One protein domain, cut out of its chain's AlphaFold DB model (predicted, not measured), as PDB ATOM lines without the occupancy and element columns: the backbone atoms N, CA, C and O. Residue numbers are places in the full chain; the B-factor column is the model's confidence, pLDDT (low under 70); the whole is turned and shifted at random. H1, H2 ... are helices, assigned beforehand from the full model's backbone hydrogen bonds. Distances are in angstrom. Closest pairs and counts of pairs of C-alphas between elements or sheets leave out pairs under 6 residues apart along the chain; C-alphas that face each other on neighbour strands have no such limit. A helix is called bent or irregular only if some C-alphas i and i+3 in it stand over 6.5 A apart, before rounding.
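Overview. This is residues 164 to 220 and 246 to 290 of the 407 residues of the protein "UBR-type domain-containing protein" of Aspergillus ochraceoroseus (UniProt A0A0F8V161). Little regular structure: a compact body mostly of loops with short helices H1, H3 and H4 set in it, from which residues 213 to 220 of H2 and the loop 168 to 175 stick out. The 102 printed residues include four named helices, H1 to H4 in order, and no named strand; the class is all helix, with only 28 residues in named elements. It is compact, radius of gyration of the C-alphas 14.5 A, spanning 46 by 35 by 22 A.

Arrangement. Look first at residues 181 to 182, paired antiparallel with 198 to 199. H1, residues 201 to 205, and H2, residues 209 to 220, only just touch, only at the corner, with 3 pairs of C-alphas within 8 A, from residues 209 to 211 of H2 alone; the closest C-alphas, Glu 202 and Arg 209, are 6.6 A apart. H3, residues 259 to 264, is close but not clearly touching H4, residues 266 to 270: closest C-alphas Ile 262 and Leu 268, 6.4 A. Every O i to N i+4 pair is within hydrogen-bond range in H1 and H3, 4 of 8 in H2, 0 of 1 in H4, where 1 of 2 O i to N i+3 pairs is.

Along the chain. Find C-alpha 201 at (4.951, -16.561, 23.051), where H1 begins; H2 runs 19.8 A to C-alpha 220 at (-4.557, -38.028, 18.403). H2 is irregular, C-alphas 209 and 212 being 7.8 A apart, and H4 only just, 267 to 270 being 6.55 A.

Size, cuts and confidence. Residues 221 to 245 are not printed, and C-alphas 220 and 246 are 22.5 A apart. Residues 220, 285 and 289 to 290 have pLDDT under 70.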
ATOM      1  N   PHE A 164       1.930 -11.479  35.242       93.81
ATOM      2  CA  PHE A 164       2.922 -11.430  34.169       93.81
ATOM      3  C   PHE A 164       2.242 -11.316  32.803       93.81
ATOM      4  O   PHE A 164       1.035 -11.539  32.672       93.81
ATOM      5  N   CYS A 165       3.029 -10.960  31.786       93.81
ATOM      6  CA  CYS A 165       2.599 -10.818  30.399       93.81
ATOM      7  C   CYS A 165       1.527  -9.730  30.177       93.81
ATOM      8  O   CYS A 165       0.964  -9.113  31.082       93.81
ATOM      9  N   GLY A 166       1.222  -9.472  28.905       88.94
ATOM     10  CA  GLY A 166       0.147  -8.571  28.498       88.94
ATOM     11  C   GLY A 166      -1.266  -9.081  28.799       88.94
ATOM     12  O   GLY A 166      -2.195  -8.286  28.659       88.94
ATOM     13  N   CYS A 167      -1.437 -10.352  29.186       91.31
ATOM     14  CA  CYS A 167      -2.717 -10.895  29.649       91.31
ATOM     15  C   CYS A 167      -3.049 -10.463  31.091       91.31
ATOM     16  O   CYS A 167      -4.212 -10.184  31.377       91.31
ATOM     17  N   GLY A 168      -2.051 -10.334  31.978       89.06
ATOM     18  CA  GLY A 168      -2.267  -9.993  33.391       89.06
ATOM     19  C   GLY A 168      -2.891 -11.123  34.223       89.06
ATOM     20  O   GLY A 168      -3.484 -10.864  35.279       89.06
ATOM     21  N   GLU A 169      -2.773 -12.357  33.734       87.88
ATOM     22  CA  GLU A 169      -3.111 -13.584  34.456       87.88
ATOM     23  C   GLU A 169      -2.149 -13.772  35.645       87.88
ATOM     24  O   GLU A 169      -1.029 -13.248  35.648       87.88
ATOM     25  N   ASP A 170      -2.619 -14.451  36.691       87.69
ATOM     26  CA  ASP A 170      -1.792 -14.825  37.841       87.69
ATOM     27  C   ASP A 170      -0.943 -16.050  37.468       87.69
ATOM     28  O   ASP A 170      -1.467 -17.002  36.896       87.69
ATOM     29  N   TYR A 171       0.359 -16.015  37.753       88.62
ATOM     30  CA  TYR A 171       1.295 -17.087  37.388       88.62
ATOM     31  C   TYR A 171       1.329 -18.195  38.451       88.62
ATOM     32  O   TYR A 171       1.567 -17.914  39.627       88.62
ATOM     33  N   ASP A 172       1.160 -19.450  38.039       87.75
ATOM     34  CA  ASP A 172       1.401 -20.630  38.875       87.75
ATOM     35  C   ASP A 172       2.405 -21.549  38.168       87.75
ATOM     36  O   ASP A 172       2.195 -21.944  37.022       87.75
ATOM     37  N   ALA A 173       3.498 -21.893  38.853       85.69
ATOM     38  CA  ALA A 173       4.568 -22.731  38.310       85.69
ATOM     39  C   ALA A 173       4.147 -24.196  38.060       85.69
ATOM     40  O   ALA A 173       4.911 -24.943  37.457       85.69
ATOM     41  N   HIS A 174       2.965 -24.613  38.526       84.56
ATOM     42  CA  HIS A 174       2.393 -25.935  38.264       84.56
ATOM     43  C   HIS A 174       1.356 -25.940  37.126       84.56
ATOM     44  O   HIS A 174       1.115 -26.995  36.542       84.56
ATOM     45  N   GLU A 175       0.742 -24.795  36.794       85.00
ATOM     46  CA  GLU A 175      -0.228 -24.683  35.687       85.00
ATOM     47  C   GLU A 175       0.380 -24.082  34.405       85.00
ATOM     48  O   GLU A 175      -0.114 -24.340  33.304       85.00
ATOM     49  N   GLU A 176       1.453 -23.291  34.520       83.75
ATOM     50  CA  GLU A 176       2.106 -22.619  33.394       83.75
ATOM     51  C   GLU A 176       2.989 -23.584  32.586       83.75
ATOM     52  O   GLU A 176       4.130 -23.870  32.947       83.75
ATOM     53  N   LYS A 177       2.455 -24.093  31.468       77.81
ATOM     54  CA  LYS A 177       3.159 -25.025  30.576       77.81
ATOM     55  C   LYS A 177       3.763 -24.302  29.364       77.81
ATOM     56  O   LYS A 177       3.046 -23.992  28.415       77.81
ATOM     57  N   GLY A 178       5.087 -24.121  29.371       82.56
ATOM     58  CA  GLY A 178       5.898 -23.663  28.228       82.56
ATOM     59  C   GLY A 178       6.806 -22.457  28.519       82.56
ATOM     60  O   GLY A 178       6.614 -21.731  29.494       82.56
ATOM     61  N   THR A 179       7.801 -22.223  27.656       88.62
ATOM     62  CA  THR A 179       8.802 -21.157  27.831       88.62
ATOM     63  C   THR A 179       8.193 -19.751  27.798       88.62
ATOM     64  O   THR A 179       7.712 -19.279  26.765       88.62
ATOM     65  N   MET A 180       8.298 -19.019  28.911       92.25
ATOM     66  CA  MET A 180       8.106 -17.565  28.939       92.25
ATOM     67  C   MET A 180       9.433 -16.839  28.687       92.25
ATOM     68  O   MET A 180      10.474 -17.248  29.189       92.25
ATOM     69  N   PHE A 181       9.399 -15.689  28.006       94.06
ATOM     70  CA  PHE A 181      10.605 -14.893  27.723       94.06
ATOM     71  C   PHE A 181      10.603 -13.543  28.457       94.06
ATOM     72  O   PHE A 181       9.597 -12.826  28.449       94.06
ATOM     73  N   GLN A 182      11.747 -13.123  29.019       95.19
ATOM     74  CA  GLN A 182      11.899 -11.790  29.624       95.19
ATOM     75  C   GLN A 182      12.143 -10.703  28.567       95.19
ATOM     76  O   GLN A 182      13.139 -10.718  27.845       95.19
ATOM     77  N   CYS A 183      11.260  -9.706  28.494       95.81
ATOM     78  CA  CYS A 183      11.456  -8.555  27.616       95.81
ATOM     79  C   CYS A 183      12.616  -7.686  28.123       95.81
ATOM     80  O   CYS A 183      12.676  -7.358  29.309       95.81
ATOM     81  N   LEU A 184      13.460  -7.176  27.215       93.75
ATOM     82  CA  LEU A 184      14.556  -6.253  27.546       93.75
ATOM     83  C   LEU A 184      14.097  -5.001  28.322       93.75
ATOM     84  O   LEU A 184      14.907  -4.364  28.995       93.75
ATOM     85  N   GLY A 185      12.814  -4.626  28.257       92.06
ATOM     86  CA  GLY A 185      12.231  -3.606  29.132       92.06
ATOM     87  C   GLY A 185      12.759  -2.199  28.857       92.06
ATOM     88  O   GLY A 185      13.330  -1.555  29.736       92.06
ATOM     89  N   LEU A 186      12.572  -1.705  27.630       90.50
ATOM     90  CA  LEU A 186      12.999  -0.365  27.200       90.50
ATOM     91  C   LEU A 186      12.036   0.740  27.676       90.50
ATOM     92  O   LEU A 186      11.547   1.548  26.892       90.50
ATOM     93  N   GLY A 187      11.716   0.742  28.968       86.94
ATOM     94  CA  GLY A 187      10.807   1.697  29.597       86.94
ATOM     95  C   GLY A 187      10.063   1.104  30.792       86.94
ATOM     96  O   GLY A 187       9.875  -0.109  30.896       86.94
ATOM     97  N   THR A 188       9.625   1.986  31.685       90.44
ATOM     98  CA  THR A 188       8.755   1.674  32.827       90.44
ATOM     99  C   THR A 188       7.286   1.693  32.397       90.44
ATOM    100  O   THR A 188       6.954   2.294  31.370       90.44
ATOM    101  N   PHE A 189       6.400   1.135  33.227       88.12
ATOM    102  CA  PHE A 189       4.944   1.231  33.053       88.12
ATOM    103  C   PHE A 189       4.455   2.688  32.922       88.12
ATOM    104  O   PHE A 189       3.617   2.991  32.079       88.12
ATOM    105  N   GLU A 190       5.057   3.616  33.675       90.25
ATOM    106  CA  GLU A 190       4.786   5.065  33.608       90.25
ATOM    107  C   GLU A 190       5.099   5.669  32.225       90.25
ATOM    108  O   GLU A 190       4.481   6.647  31.814       90.25
ATOM    109  N   THR A 191       6.056   5.080  31.501       91.75
ATOM    110  CA  THR A 191       6.450   5.466  30.132       91.75
ATOM    111  C   THR A 191       5.801   4.589  29.049       91.75
ATOM    112  O   THR A 191       6.217   4.632  27.892       91.75
ATOM    113  N   GLY A 192       4.816   3.756  29.406       90.94
ATOM    114  CA  GLY A 192       4.137   2.809  28.509       90.94
ATOM    115  C   GLY A 192       4.904   1.512  28.203       90.94
ATOM    116  O   GLY A 192       4.339   0.596  27.611       90.94
ATOM    117  N   GLY A 193       6.165   1.396  28.637       94.00
ATOM    118  CA  GLY A 193       6.950   0.163  28.540       94.00
ATOM    119  C   GLY A 193       6.517  -0.894  29.564       94.00
ATOM    120  O   GLY A 193       5.758  -0.615  30.487       94.00
ATOM    121  N   CYS A 194       7.005  -2.130  29.432       94.44
ATOM    122  CA  CYS A 194       6.574  -3.227  30.308       94.44
ATOM    123  C   CYS A 194       7.302  -3.311  31.670       94.44
ATOM    124  O   CYS A 194       6.763  -3.898  32.605       94.44
ATOM    125  N   GLY A 195       8.503  -2.731  31.817       94.25
ATOM    126  CA  GLY A 195       9.315  -2.866  33.038       94.25
ATOM    127  C   GLY A 195       9.989  -4.240  33.215       94.25
ATOM    128  O   GLY A 195       9.887  -4.845  34.281       94.25
ATOM    129  N   GLU A 196      10.671  -4.731  32.172       95.00
ATOM    130  CA  GLU A 196      11.378  -6.036  32.153       95.00
ATOM    131  C   GLU A 196      10.461  -7.236  32.461       95.00
ATOM    132  O   GLU A 196      10.823  -8.167  33.180       95.00
ATOM    133  N   ASP A 197       9.222  -7.141  31.987       95.31
ATOM    134  CA  ASP A 197       8.141  -8.117  32.146       95.31
ATOM    135  C   ASP A 197       8.394  -9.409  31.349       95.31
ATOM    136  O   ASP A 197       9.055  -9.367  30.307       95.31
ATOM    137  N   TRP A 198       7.826 -10.523  31.808       94.62
ATOM    138  CA  TRP A 198       7.884 -11.832  31.146       94.62
ATOM    139  C   TRP A 198       6.658 -12.046  30.260       94.62
ATOM    140  O   TRP A 198       5.583 -11.543  30.575       94.62
ATOM    141  N   TRP A 199       6.810 -12.752  29.139       94.88
ATOM    142  CA  TRP A 199       5.772 -12.880  28.114       94.88
ATOM    143  C   TRP A 199       5.622 -14.310  27.608       94.88
ATOM    144  O   TRP A 199       6.611 -14.940  27.240       94.88
ATOM    145  N   HIS A 200       4.370 -14.756  27.502       93.75
ATOM    146  CA  HIS A 200       3.994 -15.968  26.777       93.75
ATOM    147  C   HIS A 200       4.134 -15.754  25.256       93.75
ATOM    148  O   HIS A 200       3.637 -14.733  24.750       93.75
ATOM    149  N   PRO A 201       4.765 -16.673  24.503       92.94
ATOM    150  CA  PRO A 201       4.951 -16.561  23.051       92.94
ATOM    151  C   PRO A 201       3.647 -16.362  22.268       92.94
ATOM    152  O   PRO A 201       3.562 -15.512  21.378       92.94
ATOM    153  N   GLU A 202       2.590 -17.087  22.634       91.69
ATOM    154  CA  GLU A 202       1.272 -17.015  22.007       91.69
ATOM    155  C   GLU A 202       0.637 -15.630  22.182       91.69
ATOM    156  O   GLU A 202       0.064 -15.079  21.238       91.69
ATOM    157  N   CYS A 203       0.841 -15.002  23.346       92.50
ATOM    158  CA  CYS A 203       0.337 -13.665  23.650       92.50
ATOM    159  C   CYS A 203       1.092 -12.557  22.894       92.50
ATOM    160  O   CYS A 203       0.530 -11.480  22.664       92.50
ATOM    161  N   LEU A 204       2.339 -12.805  22.474       92.06
ATOM    162  CA  LEU A 204       3.086 -11.908  21.584       92.06
ATOM    163  C   LEU A 204       2.555 -11.966  20.142       92.06
ATOM    164  O   LEU A 204       2.507 -10.926  19.481       92.06
ATOM    165  N   ILE A 205       2.113 -13.140  19.670       91.31
ATOM    166  CA  ILE A 205       1.633 -13.346  18.287       91.31
ATOM    167  C   ILE A 205       0.103 -13.370  18.120       91.31
ATOM    168  O   ILE A 205      -0.384 -13.577  17.007       91.31
ATOM    169  N   GLY A 206      -0.648 -13.113  19.196       89.25
ATOM    170  CA  GLY A 206      -2.106 -12.940  19.181       89.25
ATOM    171  C   GLY A 206      -2.934 -14.228  19.249       89.25
ATOM    172  O   GLY A 206      -4.127 -14.189  18.949       89.25
ATOM    173  N   LEU A 207      -2.329 -15.352  19.634       88.56
ATOM    174  CA  LEU A 207      -3.018 -16.623  19.862       88.56
ATOM    175  C   LEU A 207      -3.578 -16.716  21.299       88.56
ATOM    176  O   LEU A 207      -3.177 -15.978  22.197       88.56
ATOM    177  N   SER A 208      -4.538 -17.623  21.504       87.88
ATOM    178  CA  SER A 208      -5.090 -17.966  22.829       87.88
ATOM    179  C   SER A 208      -4.140 -18.893  23.590       87.88
ATOM    180  O   SER A 208      -3.536 -19.739  22.941       87.88
ATOM    181  N   ARG A 209      -4.088 -18.825  24.932       86.56
ATOM    182  CA  ARG A 209      -3.316 -19.751  25.798       86.56
ATOM    183  C   ARG A 209      -3.518 -21.230  25.412       86.56
ATOM    184  O   ARG A 209      -2.574 -21.999  25.313       86.56
ATOM    185  N   ASP A 210      -4.756 -21.595  25.078       85.44
ATOM    186  CA  ASP A 210      -5.182 -22.966  24.751       85.44
ATOM    187  C   ASP A 210      -4.791 -23.477  23.345       85.44
ATOM    188  O   ASP A 210      -5.174 -24.586  22.970       85.44
ATOM    189  N   TRP A 211      -4.050 -22.703  22.542       85.38
ATOM    190  CA  TRP A 211      -3.784 -23.002  21.124       85.38
ATOM    191  C   TRP A 211      -3.161 -24.391  20.865       85.38
ATOM    192  O   TRP A 211      -3.477 -25.026  19.855       85.38
ATOM    193  N   TYR A 212      -2.318 -24.889  21.775       82.94
ATOM    194  CA  TYR A 212      -1.642 -26.186  21.654       82.94
ATOM    195  C   TYR A 212      -2.610 -27.375  21.787       82.94
ATOM    196  O   TYR A 212      -2.384 -28.440  21.207       82.94
ATOM    197  N   LYS A 213      -3.744 -27.199  22.483       84.88
ATOM    198  CA  LYS A 213      -4.767 -28.247  22.661       84.88
ATOM    199  C   LYS A 213      -5.403 -28.637  21.323       84.88
ATOM    200  O   LYS A 213      -5.754 -29.801  21.121       84.88
ATOM    201  N   ASP A 214      -5.471 -27.699  20.377       79.00
ATOM    202  CA  ASP A 214      -5.896 -27.945  18.996       79.00
ATOM    203  C   ASP A 214      -4.826 -28.642  18.131       79.00
ATOM    204  O   ASP A 214      -5.167 -29.100  17.038       79.00
ATOM    205  N   LEU A 215      -3.563 -28.747  18.568       78.19
ATOM    206  CA  LEU A 215      -2.550 -29.616  17.944       78.19
ATOM    207  C   LEU A 215      -2.618 -31.034  18.520       78.19
ATOM    208  O   LEU A 215      -2.969 -31.941  17.761       78.19
ATOM    209  N   LYS A 216      -2.491 -31.205  19.851       78.88
ATOM    210  CA  LYS A 216      -2.626 -32.523  20.520       78.88
ATOM    211  C   LYS A 216      -3.939 -33.238  20.159       78.88
ATOM    212  O   LYS A 216      -4.022 -34.465  20.134       78.88
ATOM    213  N   LYS A 217      -5.009 -32.497  19.835       79.38
ATOM    214  CA  LYS A 217      -6.268 -33.059  19.311       79.38
ATOM    215  C   LYS A 217      -6.174 -33.587  17.871       79.38
ATOM    216  O   LYS A 217      -6.785 -34.617  17.588       79.38
ATOM    217  N   LYS A 218      -5.459 -32.912  16.964       73.81
ATOM    218  CA  LYS A 218      -5.256 -33.374  15.576       73.81
ATOM    219  C   LYS A 218      -4.368 -34.611  15.551       73.81
ATOM    220  O   LYS A 218      -4.772 -35.617  14.985       73.81
ATOM    221  N   GLU A 219      -3.249 -34.571  16.266       71.62
ATOM    222  CA  GLU A 219      -2.279 -35.671  16.363       71.62
ATOM    223  C   GLU A 219      -2.942 -36.963  16.859       71.62
ATOM    224  O   GLU A 219      -2.851 -37.998  16.200       71.62
ATOM    225  N   ARG A 220      -3.739 -36.891  17.938       68.44
ATOM    226  CA  ARG A 220      -4.557 -38.028  18.403       68.44
ATOM    227  C   ARG A 220      -5.594 -38.502  17.377       68.44
ATOM    228  O   ARG A 220      -5.854 -39.695  17.306       68.44
ATOM    229  N   GLY A 246       5.141 -19.969  13.742       85.62
ATOM    230  CA  GLY A 246       5.566 -18.655  13.251       85.62
ATOM    231  C   GLY A 246       6.277 -17.785  14.292       85.62
ATOM    232  O   GLY A 246       6.691 -16.679  13.952       85.62
ATOM    233  N   PHE A 247       6.449 -18.248  15.529       91.19
ATOM    234  CA  PHE A 247       7.460 -17.704  16.439       91.19
ATOM    235  C   PHE A 247       8.870 -18.176  16.002       91.19
ATOM    236  O   PHE A 247       8.966 -19.243  15.389       91.19
ATOM    237  N   PRO A 248       9.953 -17.408  16.247       92.12
ATOM    238  CA  PRO A 248      11.326 -17.897  16.062       92.12
ATOM    239  C   PRO A 248      11.644 -19.064  17.009       92.12
ATOM    240  O   PRO A 248      10.977 -19.210  18.031       92.12
ATOM    241  N   ALA A 249      12.669 -19.860  16.701       91.00
ATOM    242  CA  ALA A 249      13.199 -20.849  17.641       91.00
ATOM    243  C   ALA A 249      13.960 -20.163  18.790       91.00
ATOM    244  O   ALA A 249      14.389 -19.018  18.655       91.00
ATOM    245  N   GLU A 250      14.160 -20.855  19.913       89.94
ATOM    246  CA  GLU A 250      14.856 -20.282  21.082       89.94
ATOM    247  C   GLU A 250      16.313 -19.912  20.753       89.94
ATOM    248  O   GLU A 250      16.767 -18.819  21.084       89.94
ATOM    249  N   ASP A 251      16.996 -20.756  19.973       91.69
ATOM    250  CA  ASP A 251      18.351 -20.503  19.465       91.69
ATOM    251  C   ASP A 251      18.443 -19.325  18.464       91.69
ATOM    252  O   ASP A 251      19.544 -18.854  18.172       91.69
ATOM    253  N   ASP A 252      17.321 -18.821  17.923       92.50
ATOM    254  CA  ASP A 252      17.332 -17.688  16.980       92.50
ATOM    255  C   ASP A 252      17.541 -16.326  17.685       92.50
ATOM    256  O   ASP A 252      17.823 -15.329  17.007       92.50
ATOM    257  N   PHE A 253      17.362 -16.223  19.017       93.62
ATOM    258  CA  PHE A 253      17.440 -14.938  19.732       93.62
ATOM    259  C   PHE A 253      17.813 -15.021  21.229       93.62
ATOM    260  O   PHE A 253      17.104 -15.583  22.052       93.62
ATOM    261  N   GLU A 254      18.846 -14.276  21.638       90.12
ATOM    262  CA  GLU A 254      19.200 -14.099  23.064       90.12
ATOM    263  C   GLU A 254      18.325 -13.062  23.799       90.12
ATOM    264  O   GLU A 254      18.368 -12.938  25.024       90.12
ATOM    265  N   THR A 255      17.615 -12.189  23.075       92.88
ATOM    266  CA  THR A 255      16.931 -11.018  23.655       92.88
ATOM    267  C   THR A 255      15.829 -10.504  22.733       92.88
ATOM    268  O   THR A 255      16.063 -10.269  21.549       92.88
ATOM    269  N   PHE A 256      14.647 -10.217  23.291       94.25
ATOM    270  CA  PHE A 256      13.535  -9.604  22.556       94.25
ATOM    271  C   PHE A 256      12.997  -8.328  23.227       94.25
ATOM    272  O   PHE A 256      13.296  -8.001  24.380       94.25
ATOM    273  N   ILE A 257      12.173  -7.588  22.480       95.44
ATOM    274  CA  ILE A 257      11.517  -6.353  22.924       95.44
ATOM    275  C   ILE A 257      10.023  -6.466  22.587       95.44
ATOM    276  O   ILE A 257       9.653  -6.498  21.415       95.44
ATOM    277  N   CYS A 258       9.155  -6.523  23.600       94.75
ATOM    278  CA  CYS A 258       7.710  -6.673  23.404       94.75
ATOM    279  C   CYS A 258       7.057  -5.431  22.763       94.75
ATOM    280  O   CYS A 258       7.596  -4.318  22.825       94.75
ATOM    281  N   TYR A 259       5.854  -5.606  22.197       92.94
ATOM    282  CA  TYR A 259       5.148  -4.552  21.454       92.94
ATOM    283  C   TYR A 259       4.977  -3.253  22.260       92.94
ATOM    284  O   TYR A 259       5.275  -2.191  21.725       92.94
ATOM    285  N   LYS A 260       4.643  -3.324  23.561       93.69
ATOM    286  CA  LYS A 260       4.529  -2.146  24.449       93.69
ATOM    287  C   LYS A 260       5.804  -1.287  24.436       93.69
ATOM    288  O   LYS A 260       5.755  -0.069  24.289       93.69
ATOM    289  N   CYS A 261       6.972  -1.925  24.531       95.38
ATOM    290  CA  CYS A 261       8.257  -1.226  24.488       95.38
ATOM    291  C   CYS A 261       8.581  -0.667  23.094       95.38
ATOM    292  O   CYS A 261       9.149   0.422  23.013       95.38
ATOM    293  N   ILE A 262       8.198  -1.359  22.015       94.12
ATOM    294  CA  ILE A 262       8.333  -0.894  20.621       94.12
ATOM    295  C   ILE A 262       7.353   0.249  20.283       94.12
ATOM    296  O   ILE A 262       7.640   1.081  19.422       94.12
ATOM    297  N   GLU A 263       6.205   0.326  20.954       92.25
ATOM    298  CA  GLU A 263       5.222   1.405  20.812       92.25
ATOM    299  C   GLU A 263       5.706   2.687  21.495       92.25
ATOM    300  O   GLU A 263       5.801   3.720  20.828       92.25
ATOM    301  N   SER A 264       6.139   2.608  22.762       94.44
ATOM    302  CA  SER A 264       6.796   3.729  23.457       94.44
ATOM    303  C   SER A 264       8.093   4.188  22.778       94.44
ATOM    304  O   SER A 264       8.453   5.360  22.862       94.44
ATOM    305  N   ASN A 265       8.794   3.289  22.078       94.19
ATOM    306  CA  ASN A 265      10.059   3.565  21.391       94.19
ATOM    307  C   ASN A 265       9.949   3.304  19.885       94.19
ATOM    308  O   ASN A 265      10.739   2.555  19.307       94.19
ATOM    309  N   SER A 266       8.986   3.949  19.226       92.50
ATOM    310  CA  SER A 266       8.700   3.768  17.792       92.50
ATOM    311  C   SER A 266       9.914   3.933  16.859       92.50
ATOM    312  O   SER A 266       9.946   3.335  15.783       92.50
ATOM    313  N   TRP A 267      10.951   4.662  17.289       92.56
ATOM    314  CA  TRP A 267      12.243   4.797  16.606       92.56
ATOM    315  C   TRP A 267      13.017   3.477  16.428       92.56
ATOM    316  O   TRP A 267      13.909   3.421  15.578       92.56
ATOM    317  N   LEU A 268      12.686   2.427  17.189       92.44
ATOM    318  CA  LEU A 268      13.274   1.088  17.076       92.44
ATOM    319  C   LEU A 268      12.759   0.304  15.864       92.44
ATOM    320  O   LEU A 268      13.474  -0.558  15.357       92.44
ATOM    321  N   LYS A 269      11.558   0.619  15.354       91.69
ATOM    322  CA  LYS A 269      10.901  -0.134  14.265       91.69
ATOM    323  C   LYS A 269      11.739  -0.216  12.978       91.69
ATOM    324  O   LYS A 269      11.529  -1.114  12.176       91.69
ATOM    325  N   LYS A 270      12.712   0.686  12.806       93.56
ATOM    326  CA  LYS A 270      13.664   0.720  11.682       93.56
ATOM    327  C   LYS A 270      14.787  -0.334  11.733       93.56
ATOM    328  O   LYS A 270      15.508  -0.450  10.752       93.56
ATOM    329  N   TYR A 271      14.990  -1.023  12.864       92.56
ATOM    330  CA  TYR A 271      16.044  -2.040  13.015       92.56
ATOM    331  C   TYR A 271      15.554  -3.473  12.774       92.56
ATOM    332  O   TYR A 271      16.377  -4.359  12.566       92.56
ATOM    333  N   ALA A 272      14.242  -3.721  12.773       91.88
ATOM    334  CA  ALA A 272      13.704  -5.054  12.511       91.88
ATOM    335  C   ALA A 272      14.107  -5.534  11.101       91.88
ATOM    336  O   ALA A 272      13.924  -4.809  10.124       91.88
ATOM    337  N   GLY A 273      14.686  -6.734  11.004       91.38
ATOM    338  CA  GLY A 273      15.256  -7.278   9.767       91.38
ATOM    339  C   GLY A 273      16.561  -6.619   9.285       91.38
ATOM    340  O   GLY A 273      16.979  -6.873   8.156       91.38
ATOM    341  N   THR A 274      17.214  -5.770  10.090       94.00
ATOM    342  CA  THR A 274      18.589  -5.301   9.809       94.00
ATOM    343  C   THR A 274      19.621  -6.304  10.347       94.00
ATOM    344  O   THR A 274      19.277  -7.098  11.219       94.00
ATOM    345  N   PRO A 275      20.880  -6.327   9.860       94.31
ATOM    346  CA  PRO A 275      21.871  -7.304  10.317       94.31
ATOM    347  C   PRO A 275      22.043  -7.299  11.846       94.31
ATOM    348  O   PRO A 275      22.307  -6.251  12.432       94.31
ATOM    349  N   GLY A 276      21.883  -8.468  12.473       91.06
ATOM    350  CA  GLY A 276      21.848  -8.622  13.935       91.06
ATOM    351  C   GLY A 276      20.452  -8.530  14.572       91.06
ATOM    352  O   GLY A 276      20.344  -8.654  15.786       91.06
ATOM    353  N   PHE A 277      19.386  -8.341  13.786       93.06
ATOM    354  CA  PHE A 277      17.997  -8.326  14.252       93.06
ATOM    355  C   PHE A 277      17.109  -9.224  13.383       93.06
ATOM    356  O   PHE A 277      17.107  -9.114  12.154       93.06
ATOM    357  N   LEU A 278      16.284 -10.055  14.025       92.69
ATOM    358  CA  LEU A 278      15.260 -10.845  13.338       92.69
ATOM    359  C   LEU A 278      14.220  -9.951  12.620       92.69
ATOM    360  O   LEU A 278      14.063  -8.768  12.962       92.69
ATOM    361  N   PRO A 279      13.486 -10.490  11.624       91.88
ATOM    362  CA  PRO A 279      12.325  -9.824  11.039       91.88
ATOM    363  C   PRO A 279      11.272  -9.456  12.104       91.88
ATOM    364  O   PRO A 279      11.205 -10.095  13.155       91.88
ATOM    365  N   PRO A 280      10.419  -8.447  11.856       90.25
ATOM    366  CA  PRO A 280       9.373  -8.076  12.803       90.25
ATOM    367  C   PRO A 280       8.369  -9.222  12.987       90.25
ATOM    368  O   PRO A 280       7.779  -9.699  12.020       90.25
ATOM    369  N   ILE A 281       8.152  -9.625  14.238       90.38
ATOM    370  CA  ILE A 281       7.093 -10.558  14.632       90.38
ATOM    371  C   ILE A 281       5.785  -9.763  14.761       90.38
ATOM    372  O   ILE A 281       5.743  -8.741  15.452       90.38
ATOM    373  N   PHE A 282       4.717 -10.221  14.109       88.81
ATOM    374  CA  PHE A 282       3.406  -9.574  14.130       88.81
ATOM    375  C   PHE A 282       2.421 -10.295  15.057       88.81
ATOM    376  O   PHE A 282       2.402 -11.522  15.157       88.81
ATOM    377  N   LYS A 283       1.512  -9.517  15.658       83.25
ATOM    378  CA  LYS A 283       0.408  -9.984  16.521       83.25
ATOM    379  C   LYS A 283      -0.715 -10.728  15.761       83.25
ATOM    380  O   LYS A 283      -1.811 -10.907  16.280       83.25
ATOM    381  N   GLU A 284      -0.468 -11.079  14.503       78.62
ATOM    382  CA  GLU A 284      -1.427 -11.666  13.562       78.62
ATOM    383  C   GLU A 284      -0.768 -12.869  12.858       78.62
ATOM    384  O   GLU A 284      -0.723 -12.961  11.632       78.62
ATOM    385  N   GLY A 285      -0.216 -13.793  13.657       69.00
ATOM    386  CA  GLY A 285       0.390 -15.036  13.164       69.00
ATOM    387  C   GLY A 285       1.918 -15.046  13.034       69.00
ATOM    388  O   GLY A 285       2.437 -15.841  12.252       69.00
ATOM    389  N   GLY A 286       2.631 -14.208  13.794       79.25
ATOM    390  CA  GLY A 286       4.076 -14.331  14.006       79.25
ATOM    391  C   GLY A 286       4.945 -13.676  12.929       79.25
ATOM    392  O   GLY A 286       4.669 -12.564  12.477       79.25
ATOM    393  N   LEU A 287       6.045 -14.336  12.567       74.44
ATOM    394  CA  LEU A 287       6.943 -13.933  11.487       74.44
ATOM    395  C   LEU A 287       6.187 -13.834  10.146       74.44
ATOM    396  O   LEU A 287       5.302 -14.650   9.864       74.44
ATOM    397  N   PRO A 288       6.540 -12.873   9.271       73.81
ATOM    398  CA  PRO A 288       5.905 -12.737   7.968       73.81
ATOM    399  C   PRO A 288       6.168 -13.985   7.118       73.81
ATOM    400  O   PRO A 288       7.309 -14.284   6.765       73.81
ATOM    401  N   LYS A 289       5.095 -14.703   6.764       61.78
ATOM    402  CA  LYS A 289       5.161 -15.881   5.889       61.78
ATOM    403  C   LYS A 289       5.831 -15.504   4.569       61.78
ATOM    404  O   LYS A 289       5.329 -14.646   3.843       61.78
ATOM    405  N   SER A 290       6.936 -16.167   4.245       44.38
ATOM    406  CA  SER A 290       7.677 -15.961   3.003       44.38
ATOM    407  C   SER A 290       6.881 -16.462   1.795       44.38
ATOM    408  O   SER A 290       7.016 -17.602   1.353       44.38
TER     409      SER A 290